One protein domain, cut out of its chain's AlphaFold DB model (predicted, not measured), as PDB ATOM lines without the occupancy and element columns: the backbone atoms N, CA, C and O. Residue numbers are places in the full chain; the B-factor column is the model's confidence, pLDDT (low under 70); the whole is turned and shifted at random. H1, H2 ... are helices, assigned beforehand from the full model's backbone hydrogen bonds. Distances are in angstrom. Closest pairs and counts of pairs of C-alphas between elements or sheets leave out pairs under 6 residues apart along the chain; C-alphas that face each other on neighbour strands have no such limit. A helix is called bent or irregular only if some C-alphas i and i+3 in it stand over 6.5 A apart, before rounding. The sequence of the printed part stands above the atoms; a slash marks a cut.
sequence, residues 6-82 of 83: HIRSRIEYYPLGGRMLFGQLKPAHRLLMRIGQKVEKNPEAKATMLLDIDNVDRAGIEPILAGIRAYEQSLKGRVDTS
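AT A GLANCE: This is residues 6 to 82 of the 83 residues of an uncharacterized protein of Spirochaetaceae bacterium (UniProt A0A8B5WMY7). A drawn-out model: a small head of two helices, H1 and shorter H2, side by side at one end, and a long helix, H3, whose residues 65 to 80 stick out at the other. Two strand-like stretches join in a neck between them, where residues 19 to 20 pair antiparallel with residues 53 to 54. The printed part has 77 residues with three named helices, in the order H1, H2, H3, and no named strand; the class is all helix. The whole is extended, with a radius of gyration of the C-alphas of 20.2 A and spans of 62 by 26 by 20 A.

IN THESE COORDINATES: Start at C-alpha 6, at (-44.387, 103.536, 4.645), and go through residues 6 to 26, which hold no named element. Find C-alpha 27 at (-32.564, 65.703, 28.710); from there H1 runs over residues 27 to 39, 18.9 A long. Next comes H2, residues 43 to 48, 8.8 A. H3, residues 58 to 80, covers 32.4 A and ends at C-alpha 80, at (-27.715, 115.726, 24.503). H3 is irregular, but only just: C-alphas 60 and 63 are 6.8 A apart.

HOW THE PARTS SIT: Look at Gln 37 and Lys 46: their C-alphas, the closest of H1 and H2, are 5.3 A apart. These helices are close but not clearly touching, and run opposite ways at a shallow tilt of 15 degrees. H3 is apart from H1 and from H2. In H1 and H2 every O i to N i+4 pair is within hydrogen-bond range; in H3, 17 of 19 are.

THE WHOLE: The C-alphas of Lys 41 and Ser 82, the two farthest apart, are 64.5 A apart. Residues 6 to 11 and 65 to 82 stand free. The printed part has no cut; the link from H1 to H2 is tight and that from H2 to H3 short. Look for pLDDT under 70 at residues 12 to 18 and 77 to 82; the mean of the printed part is 78.6.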
ATOM      1  N   HIS A   6     -45.636 102.949   4.149       81.25
ATOM      2  CA  HIS A   6     -44.387 103.536   4.645       81.25
ATOM      3  C   HIS A   6     -43.632 102.641   5.641       81.25
ATOM      4  O   HIS A   6     -42.442 102.851   5.863       81.25
ATOM      5  N   ILE A   7     -44.321 101.682   6.270       76.69
ATOM      6  CA  ILE A   7     -43.699 100.678   7.139       76.69
ATOM      7  C   ILE A   7     -43.249  99.503   6.283       76.69
ATOM      8  O   ILE A   7     -42.124  99.044   6.424       76.69
ATOM      9  N   ARG A   8     -44.105  99.058   5.357       73.31
ATOM     10  CA  ARG A   8     -43.830  97.922   4.473       73.31
ATOM     11  C   ARG A   8     -42.577  98.127   3.622       73.31
ATOM     12  O   ARG A   8     -41.785  97.200   3.509       73.31
ATOM     13  N   SER A   9     -42.358  99.338   3.109       75.62
ATOM     14  CA  SER A   9     -41.169  99.691   2.320       75.62
ATOM     15  C   SER A   9     -39.860  99.730   3.117       75.62
ATOM     16  O   SER A   9     -38.794  99.859   2.524       75.62
ATOM     17  N   ARG A  10     -39.929  99.626   4.449       74.31
ATOM     18  CA  ARG A  10     -38.776  99.612   5.362       74.31
ATOM     19  C   ARG A  10     -38.557  98.249   6.020       74.31
ATOM     20  O   ARG A  10     -37.698  98.129   6.888       74.31
ATOM     21  N   ILE A  11     -39.358  97.242   5.665       73.00
ATOM     22  CA  ILE A  11     -39.179  95.882   6.174       73.00
ATOM     23  C   ILE A  11     -38.069  95.225   5.364       73.00
ATOM     24  O   ILE A  11     -38.243  94.909   4.190       73.00
ATOM     25  N   GLU A  12     -36.946  94.986   6.022       64.06
ATOM     26  CA  GLU A  12     -35.843  94.207   5.480       64.06
ATOM     27  C   GLU A  12     -35.894  92.794   6.073       64.06
ATOM     28  O   GLU A  12     -36.037  92.612   7.286       64.06
ATOM     29  N   TYR A  13     -35.846  91.783   5.205       59.03
ATOM     30  CA  TYR A  13     -35.898  90.380   5.604       59.03
ATOM     31  C   TYR A  13     -34.495  89.781   5.628       59.03
ATOM     32  O   TYR A  13     -33.786  89.806   4.624       59.03
ATOM     33  N   TYR A  14     -34.142  89.184   6.764       59.53
ATOM     34  CA  TYR A  14     -32.834  88.587   7.002       59.53
ATOM     35  C   TYR A  14     -33.014  87.139   7.470       59.53
ATOM     36  O   TYR A  14     -33.427  86.915   8.613       59.53
ATOM     37  N   PRO A  15     -32.764  86.135   6.610       54.06
ATOM     38  CA  PRO A  15     -32.859  84.740   7.012       54.06
ATOM     39  C   PRO A  15     -31.715  84.409   7.973       54.06
ATOM     40  O   PRO A  15     -30.551  84.368   7.587       54.06
ATOM     41  N   LEU A  16     -32.046  84.162   9.239       59.03
ATOM     42  CA  LEU A  16     -31.064  83.754  10.238       59.03
ATOM     43  C   LEU A  16     -31.047  82.234  10.341       59.03
ATOM     44  O   LEU A  16     -32.049  81.614  10.704       59.03
ATOM     45  N   GLY A  17     -29.898  81.633  10.035       62.38
ATOM     46  CA  GLY A  17     -29.648  80.238  10.366       62.38
ATOM     47  C   GLY A  17     -29.829  80.015  11.869       62.38
ATOM     48  O   GLY A  17     -29.364  80.800  12.696       62.38
ATOM     49  N   GLY A  18     -30.566  78.965  12.230       65.75
ATOM     50  CA  GLY A  18     -30.803  78.627  13.626       65.75
ATOM     51  C   GLY A  18     -29.527  78.155  14.329       65.75
ATOM     52  O   GLY A  18     -28.628  77.578  13.717       65.75
ATOM     53  N   ARG A  19     -29.485  78.350  15.648       71.31
ATOM     54  CA  ARG A  19     -28.461  77.787  16.528       71.31
ATOM     55  C   ARG A  19     -29.002  76.516  17.184       71.31
ATOM     56  O   ARG A  19     -30.050  76.556  17.826       71.31
ATOM     57  N   MET A  20     -28.288  75.401  17.061       78.00
ATOM     58  CA  MET A  20     -28.607  74.145  17.745       78.00
ATOM     59  C   MET A  20     -27.472  73.805  18.706       78.00
ATOM     60  O   MET A  20     -26.421  73.347  18.285       78.00
ATOM     61  N   LEU A  21     -27.688  73.995  20.006       82.44
ATOM     62  CA  LEU A  21     -26.727  73.593  21.034       82.44
ATOM     63  C   LEU A  21     -27.204  72.299  21.682       82.44
ATOM     64  O   LEU A  21     -28.004  72.325  22.623       82.44
ATOM     65  N   PHE A  22     -26.732  71.164  21.175       83.62
ATOM     66  CA  PHE A  22     -27.019  69.846  21.729       83.62
ATOM     67  C   PHE A  22     -26.746  69.787  23.241       83.62
ATOM     68  O   PHE A  22     -27.570  69.268  24.005       83.62
ATOM     69  N   GLY A  23     -25.643  70.393  23.697       84.44
ATOM     70  CA  GLY A  23     -25.267  70.459  25.113       84.44
ATOM     71  C   GLY A  23     -26.260  71.218  26.001       84.44
ATOM     72  O   GLY A  23     -26.337  70.955  27.202       84.44
ATOM     73  N   GLN A  24     -27.071  72.107  25.421       84.88
ATOM     74  CA  GLN A  24     -28.052  72.931  26.138       84.88
ATOM     75  C   GLN A  24     -29.494  72.424  26.002       84.88
ATOM     76  O   GLN A  24     -30.398  72.934  26.662       84.88
ATOM     77  N   LEU A  25     -29.729  71.382  25.199       83.31
ATOM     78  CA  LEU A  25     -31.048  70.761  25.094       83.31
ATOM     79  C   LEU A  25     -31.501  70.179  26.440       83.31
ATOM     80  O   LEU A  25     -30.687  69.703  27.234       83.31
ATOM     81  N   LYS A  26     -32.818  70.130  26.671       89.31
ATOM     82  CA  LYS A  26     -33.399  69.379  27.794       89.31
ATOM     83  C   LYS A  26     -33.057  67.883  27.662       89.31
ATOM     84  O   LYS A  26     -32.982  67.389  26.534       89.31
ATOM     85  N   PRO A  27     -32.922  67.125  28.765       90.94
ATOM     86  CA  PRO A  27     -32.564  65.703  28.710       90.94
ATOM     87  C   PRO A  27     -33.451  64.859  27.780       90.94
ATOM     88  O   PRO A  27     -32.936  64.068  26.991       90.94
ATOM     89  N   ALA A  28     -34.770  65.088  27.791       88.38
ATOM     90  CA  ALA A  28     -35.711  64.404  26.901       88.38
ATOM     91  C   ALA A  28     -35.447  64.698  25.411       88.38
ATOM     92  O   ALA A  28     -35.523  63.804  24.572       88.38
ATOM     93  N   HIS A  29     -35.070  65.933  25.078       82.88
ATOM     94  CA  HIS A  29     -34.749  66.318  23.703       82.88
ATOM     95  C   HIS A  29     -33.411  65.717  23.255       82.88
ATOM     96  O   HIS A  29     -33.300  65.255  22.125       82.88
ATOM     97  N   ARG A  30     -32.413  65.631  24.149       88.19
ATOM     98  CA  ARG A  30     -31.148  64.927  23.858       88.19
ATOM     99  C   ARG A  30     -31.378  63.446  23.578       88.19
ATOM    100  O   ARG A  30     -30.734  62.887  22.694       88.19
ATOM    101  N   LEU A  31     -32.284  62.814  24.325       90.06
ATOM    102  CA  LEU A  31     -32.665  61.422  24.093       90.06
ATOM    103  C   LEU A  31     -33.287  61.251  22.701       90.06
ATOM    104  O   LEU A  31     -32.858  60.376  21.955       90.06
ATOM    105  N   LEU A  32     -34.223  62.125  22.330       88.50
ATOM    106  CA  LEU A  32     -34.833  62.128  20.999       88.50
ATOM    107  C   LEU A  32     -33.796  62.318  19.884       88.50
ATOM    108  O   LEU A  32     -33.794  61.562  18.919       88.50
ATOM    109  N   MET A  33     -32.870  63.263  20.045       89.06
ATOM    110  CA  MET A  33     -31.788  63.503  19.085       89.06
ATOM    111  C   MET A  33     -30.866  62.288  18.926       89.06
ATOM    112  O   MET A  33     -30.487  61.946  17.812       89.06
ATOM    113  N   ARG A  34     -30.546  61.578  20.016       90.88
ATOM    114  CA  ARG A  34     -29.770  60.325  19.958       90.88
ATOM    115  C   ARG A  34     -30.525  59.203  19.250       90.88
ATOM    116  O   ARG A  34     -29.903  58.388  18.576       90.88
ATOM    117  N   ILE A  35     -31.848  59.142  19.406       91.06
ATOM    118  CA  ILE A  35     -32.688  58.206  18.651       91.06
ATOM    119  C   ILE A  35     -32.652  58.586  17.168       91.06
ATOM    120  O   ILE A  35     -32.318  57.733  16.356       91.06
ATOM    121  N   GLY A  36     -32.875  59.861  16.835       87.75
ATOM    122  CA  GLY A  36     -32.772  60.395  15.471       87.75
ATOM    123  C   GLY A  36     -31.431  60.073  14.807       87.75
ATOM    124  O   GLY A  36     -31.393  59.527  13.710       87.75
ATOM    125  N   GLN A  37     -30.326  60.276  15.523       91.88
ATOM    126  CA  GLN A  37     -28.988  59.921  15.052       91.88
ATOM    127  C   GLN A  37     -28.841  58.421  14.744       91.88
ATOM    128  O   GLN A  37     -28.134  58.036  13.812       91.88
ATOM    129  N   LYS A  38     -29.474  57.542  15.530       90.62
ATOM    130  CA  LYS A  38     -29.399  56.090  15.305       90.62
ATOM    131  C   LYS A  38     -30.146  55.650  14.047       90.62
ATOM    132  O   LYS A  38     -29.695  54.694  13.420       90.62
ATOM    133  N   VAL A  39     -31.246  56.317  13.696       93.38
ATOM    134  CA  VAL A  39     -32.010  56.038  12.466       93.38
ATOM    135  C   VAL A  39     -31.482  56.780  11.236       93.38
ATOM    136  O   VAL A  39     -31.763  56.346  10.120       93.38
ATOM    137  N   GLU A  40     -30.693  57.843  11.417       91.25
ATOM    138  CA  GLU A  40     -30.060  58.576  10.320       91.25
ATOM    139  C   GLU A  40     -29.050  57.697   9.560       91.25
ATOM    140  O   GLU A  40     -28.167  57.054  10.146       91.25
ATOM    141  N   LYS A  41     -29.200  57.675   8.232       91.25
ATOM    142  CA  LYS A  41     -28.394  56.866   7.307       91.25
ATOM    143  C   LYS A  41     -27.283  57.681   6.662       91.25
ATOM    144  O   LYS A  41     -26.265  57.101   6.293       91.25
ATOM    145  N   ASN A  42     -27.464  58.994   6.527       91.38
ATOM    146  CA  ASN A  42     -26.431  59.874   6.013       91.38
ATOM    147  C   ASN A  42     -25.319  60.032   7.074       91.38
ATOM    148  O   ASN A  42     -25.581  60.575   8.152       91.38
ATOM    149  N   PRO A  43     -24.081  59.580   6.796       86.69
ATOM    150  CA  PRO A  43     -22.989  59.635   7.763       86.69
ATOM    151  C   PRO A  43     -22.611  61.068   8.165       86.69
ATOM    152  O   PRO A  43     -22.256  61.289   9.322       86.69
ATOM    153  N   GLU A  44     -22.735  62.042   7.261       84.69
ATOM    154  CA  GLU A  44     -22.430  63.448   7.542       84.69
ATOM    155  C   GLU A  44     -23.480  64.059   8.472       84.69
ATOM    156  O   GLU A  44     -23.141  64.563   9.543       84.69
ATOM    157  N   ALA A  45     -24.765  63.914   8.135       78.12
ATOM    158  CA  ALA A  45     -25.862  64.397   8.976       78.12
ATOM    159  C   ALA A  45     -25.828  63.756  10.376       78.12
ATOM    160  O   ALA A  45     -26.010  64.422  11.398       78.12
ATOM    161  N   LYS A  46     -25.512  62.458  10.436       86.12
ATOM    162  CA  LYS A  46     -25.362  61.696  11.678       86.12
ATOM    163  C   LYS A  46     -24.241  62.227  12.571       86.12
ATOM    164  O   LYS A  46     -24.391  62.239  13.798       86.12
ATOM    165  N   ALA A  47     -23.125  62.646  11.978       84.12
ATOM    166  CA  ALA A  47     -22.011  63.242  12.705       84.12
ATOM    167  C   ALA A  47     -22.382  64.627  13.251       84.12
ATOM    168  O   ALA A  47     -22.045  64.938  14.390       84.12
ATOM    169  N   THR A  48     -23.137  65.424  12.489       83.69
ATOM    170  CA  THR A  48     -23.495  66.799  12.870       83.69
ATOM    171  C   THR A  48     -24.652  66.889  13.868       83.69
ATOM    172  O   THR A  48     -24.740  67.850  14.624       83.69
ATOM    173  N   MET A  49     -25.524  65.878  13.938       82.12
ATOM    174  CA  MET A  49     -26.717  65.861  14.803       82.12
ATOM    175  C   MET A  49     -26.449  66.005  16.310       82.12
ATOM    176  O   MET A  49     -27.326  66.460  17.042       82.12
ATOM    177  N   LEU A  50     -25.279  65.580  16.797       86.19
ATOM    178  CA  LEU A  50     -24.919  65.690  18.220       86.19
ATOM    179  C   LEU A  50     -23.926  66.820  18.504       86.19
ATOM    180  O   LEU A  50     -23.436  66.928  19.629       86.19
ATOM    181  N   LEU A  51     -23.612  67.630  17.495       85.81
ATOM    182  CA  LEU A  51     -22.718  68.765  17.643       85.81
ATOM    183  C   LEU A  51     -23.510  70.007  18.026       85.81
ATOM    184  O   LEU A  51     -24.667  70.185  17.648       85.81
ATOM    185  N   ASP A  52     -22.843  70.885  18.760       82.69
ATOM    186  CA  ASP A  52     -23.295  72.256  18.887       82.69
ATOM    187  C   ASP A  52     -23.009  72.960  17.552       82.69
ATOM    188  O   ASP A  52     -21.856  73.136  17.164       82.69
ATOM    189  N   ILE A  53     -24.067  73.323  16.831       76.56
ATOM    190  CA  ILE A  53     -24.003  74.036  15.558       76.56
ATOM    191  C   ILE A  53     -24.449  75.475  15.796       76.56
ATOM    192  O   ILE A  53     -25.572  75.738  16.240       76.56
ATOM    193  N   ASP A  54     -23.570  76.407  15.452       71.38
ATOM    194  CA  ASP A  54     -23.866  77.832  15.393       71.38
ATOM    195  C   ASP A  54     -23.805  78.290  13.933       71.38
ATOM    196  O   ASP A  54     -22.809  78.846  13.482       71.38
ATOM    197  N   ASN A  55     -24.874  78.012  13.178       71.12
ATOM    198  CA  ASN A  55     -25.021  78.429  11.775       71.12
ATOM    199  C   ASN A  55     -25.607  79.841  11.652       71.12
ATOM    200  O   ASN A  55     -26.226  80.189  10.647       71.12
ATOM    201  N   VAL A  56     -25.444  80.650  12.694       70.94
ATOM    202  CA  VAL A  56     -25.819  82.055  12.682       70.94
ATOM    203  C   VAL A  56     -25.014  82.750  11.581       70.94
ATOM    204  O   VAL A  56     -23.789  82.858  11.670       70.94
ATOM    205  N   ASP A  57     -25.704  83.205  10.532       71.12
ATOM    206  CA  ASP A  57     -25.102  83.954   9.429       71.12
ATOM    207  C   ASP A  57     -24.694  85.345   9.919       71.12
ATOM    208  O   ASP A  57     -25.456  86.312   9.870       71.12
ATOM    209  N   ARG A  58     -23.470  85.437  10.439       71.06
ATOM    210  CA  ARG A  58     -22.925  86.686  10.981       71.06
ATOM    211  C   ARG A  58     -22.856  87.782   9.924       71.06
ATOM    212  O   ARG A  58     -23.082  88.938  10.262       71.06
ATOM    213  N   ALA A  59     -22.583  87.424   8.669       72.56
ATOM    214  CA  ALA A  59     -22.546  88.385   7.574       72.56
ATOM    215  C   ALA A  59     -23.953  88.922   7.270       72.56
ATOM    216  O   ALA A  59     -24.123  90.128   7.110       72.56
ATOM    217  N   GLY A  60     -24.966  88.052   7.285       70.12
ATOM    218  CA  GLY A  60     -26.375  88.429   7.145       70.12
ATOM    219  C   GLY A  60     -26.938  89.248   8.315       70.12
ATOM    220  O   GLY A  60     -27.915  89.973   8.135       70.12
ATOM    221  N   ILE A  61     -26.327  89.177   9.503       75.62
ATOM    222  CA  ILE A  61     -26.760  89.921  10.703       75.62
ATOM    223  C   ILE A  61     -26.128  91.311  10.798       75.62
ATOM    224  O   ILE A  61     -26.692  92.195  11.448       75.62
ATOM    225  N   GLU A  62     -24.985  91.540  10.152       81.31
ATOM    226  CA  GLU A  62     -24.269  92.815  10.240       81.31
ATOM    227  C   GLU A  62     -25.133  94.035   9.853       81.31
ATOM    228  O   GLU A  62     -25.093  95.023  10.588       81.31
ATOM    229  N   PRO A  63     -25.992  93.993   8.809       80.19
ATOM    230  CA  PRO A  63     -26.902  95.100   8.496       80.19
ATOM    231  C   PRO A  63     -27.908  95.406   9.617       80.19
ATOM    232  O   PRO A  63     -28.163  96.571   9.923       80.19
ATOM    233  N   ILE A  64     -28.428  94.374  10.294       79.25
ATOM    234  CA  ILE A  64     -29.335  94.531  11.443       79.25
ATOM    235  C   ILE A  64     -28.592  95.199  12.600       79.25
ATOM    236  O   ILE A  64     -29.091  96.151  13.202       79.25
ATOM    237  N   LEU A  65     -27.382  94.720  12.909       83.62
ATOM    238  CA  LEU A  65     -26.548  95.294  13.963       83.62
ATOM    239  C   LEU A  65     -26.173  96.744  13.650       83.62
ATOM    240  O   LEU A  65     -26.202  97.585  14.549       83.62
ATOM    241  N   ALA A  66     -25.868  97.056  12.391       85.75
ATOM    242  CA  ALA A  66     -25.607  98.415  11.938       85.75
ATOM    243  C   ALA A  66     -26.838  99.318  12.124       85.75
ATOM    244  O   ALA A  66     -26.707 100.418  12.663       85.75
ATOM    245  N   GLY A  67     -28.033  98.837  11.765       82.62
ATOM    246  CA  GLY A  67     -29.292  99.556  11.972       82.62
ATOM    247  C   GLY A  67     -29.585  99.840  13.449       82.62
ATOM    248  O   GLY A  67     -29.918 100.971  13.808       82.62
ATOM    249  N   ILE A  68     -29.388  98.848  14.323       84.00
ATOM    250  CA  ILE A  68     -29.541  99.010  15.778       84.00
ATOM    251  C   ILE A  68     -28.547 100.051  16.309       84.00
ATOM    252  O   ILE A  68     -28.957 100.989  16.990       84.00
ATOM    253  N   ARG A  69     -27.260  99.947  15.948       88.12
ATOM    254  CA  ARG A  69     -26.222 100.904  16.376       88.12
ATOM    255  C   ARG A  69     -26.531 102.330  15.918       88.12
ATOM    256  O   ARG A  69     -26.385 103.265  16.703       88.12
ATOM    257  N   ALA A  70     -26.975 102.505  14.673       83.94
ATOM    258  CA  ALA A  70     -27.347 103.813  14.136       83.94
ATOM    259  C   ALA A  70     -28.542 104.415  14.891       83.94
ATOM    260  O   ALA A  70     -28.544 105.600  15.234       83.94
ATOM    261  N   TYR A  71     -29.542 103.590  15.214       81.75
ATOM    262  CA  TYR A  71     -30.681 104.017  16.018       81.75
ATOM    263  C   TYR A  71     -30.265 104.414  17.443       81.75
ATOM    264  O   TYR A  71     -30.622 105.502  17.895       81.75
ATOM    265  N   GLU A  72     -29.449 103.607  18.123       86.06
ATOM    266  CA  GLU A  72     -28.925 103.913  19.462       86.06
ATOM    267  C   GLU A  72     -28.118 105.221  19.498       86.06
ATOM    268  O   GLU A  72     -28.263 106.020  20.425       86.06
ATOM    269  N   GLN A  73     -27.302 105.479  18.474       82.94
ATOM    270  CA  GLN A  73     -26.567 106.740  18.328       82.94
ATOM    271  C   GLN A  73     -27.513 107.931  18.132       82.94
ATOM    272  O   GLN A  73     -27.313 108.982  18.742       82.94
ATOM    273  N   SER A  74     -28.583 107.760  17.347       80.12
ATOM    274  CA  SER A  74     -29.598 108.802  17.156       80.12
ATOM    275  C   SER A  74     -30.354 109.139  18.445       80.12
ATOM    276  O   SER A  74     -30.728 110.292  18.658       80.12
ATOM    277  N   LEU A  75     -30.556 108.153  19.325       79.81
ATOM    278  CA  LEU A  75     -31.176 108.363  20.630       79.81
ATOM    279  C   LEU A  75     -30.257 109.152  21.565       79.81
ATOM    280  O   LEU A  75     -30.727 110.089  22.203       79.81
ATOM    281  N   LYS A  76     -28.957 108.835  21.604       73.81
ATOM    282  CA  LYS A  76     -27.980 109.584  22.413       73.81
ATOM    283  C   LYS A  76     -27.903 111.057  21.998       73.81
ATOM    284  O   LYS A  76     -28.071 111.928  22.841       73.81
ATOM    285  N   GLY A  77     -27.811 111.341  20.696       62.78
ATOM    286  CA  GLY A  77     -27.765 112.724  20.200       62.78
ATOM    287  C   GLY A  77     -29.031 113.556  20.479       62.78
ATOM    288  O   GLY A  77     -28.957 114.780  20.556       62.78
ATOM    289  N   ARG A  78     -30.194 112.912  20.664       60.31
ATOM    290  CA  ARG A  78     -31.452 113.581  21.057       60.31
ATOM    291  C   ARG A  78     -31.509 113.919  22.548       60.31
ATOM    292  O   ARG A  78     -32.148 114.899  22.920       60.31
ATOM    293  N   VAL A  79     -30.861 113.116  23.390       59.34
ATOM    294  CA  VAL A  79     -30.763 113.384  24.831       59.34
ATOM    295  C   VAL A  79     -29.824 114.568  25.084       59.34
ATOM    296  O   VAL A  79     -30.158 115.439  25.879       59.34
ATOM    297  N   ASP A  80     -28.726 114.668  24.332       58.44
ATOM    298  CA  ASP A  80     -27.715 115.726  24.503       58.44
ATOM    299  C   ASP A  80     -28.157 117.115  23.995       58.44
ATOM    300  O   ASP A  80     -27.607 118.129  24.407       58.44
ATOM    301  N   THR A  81     -29.157 117.188  23.111       57.56
ATOM    302  CA  THR A  81     -29.703 118.455  22.568       57.56
ATOM    303  C   THR A  81     -30.902 118.998  23.350       57.56
ATOM    304  O   THR A  81     -31.437 120.049  23.003       57.56
ATOM    305  N   SER A  82     -31.325 118.289  24.399       55.81
ATOM    306  CA  SER A  82     -32.463 118.653  25.254       55.81
ATOM    307  C   SER A  82     -32.039 119.237  26.615       55.81
ATOM    308  O   SER A  82     -32.885 119.355  27.503       55.81
TER     309      SER A  82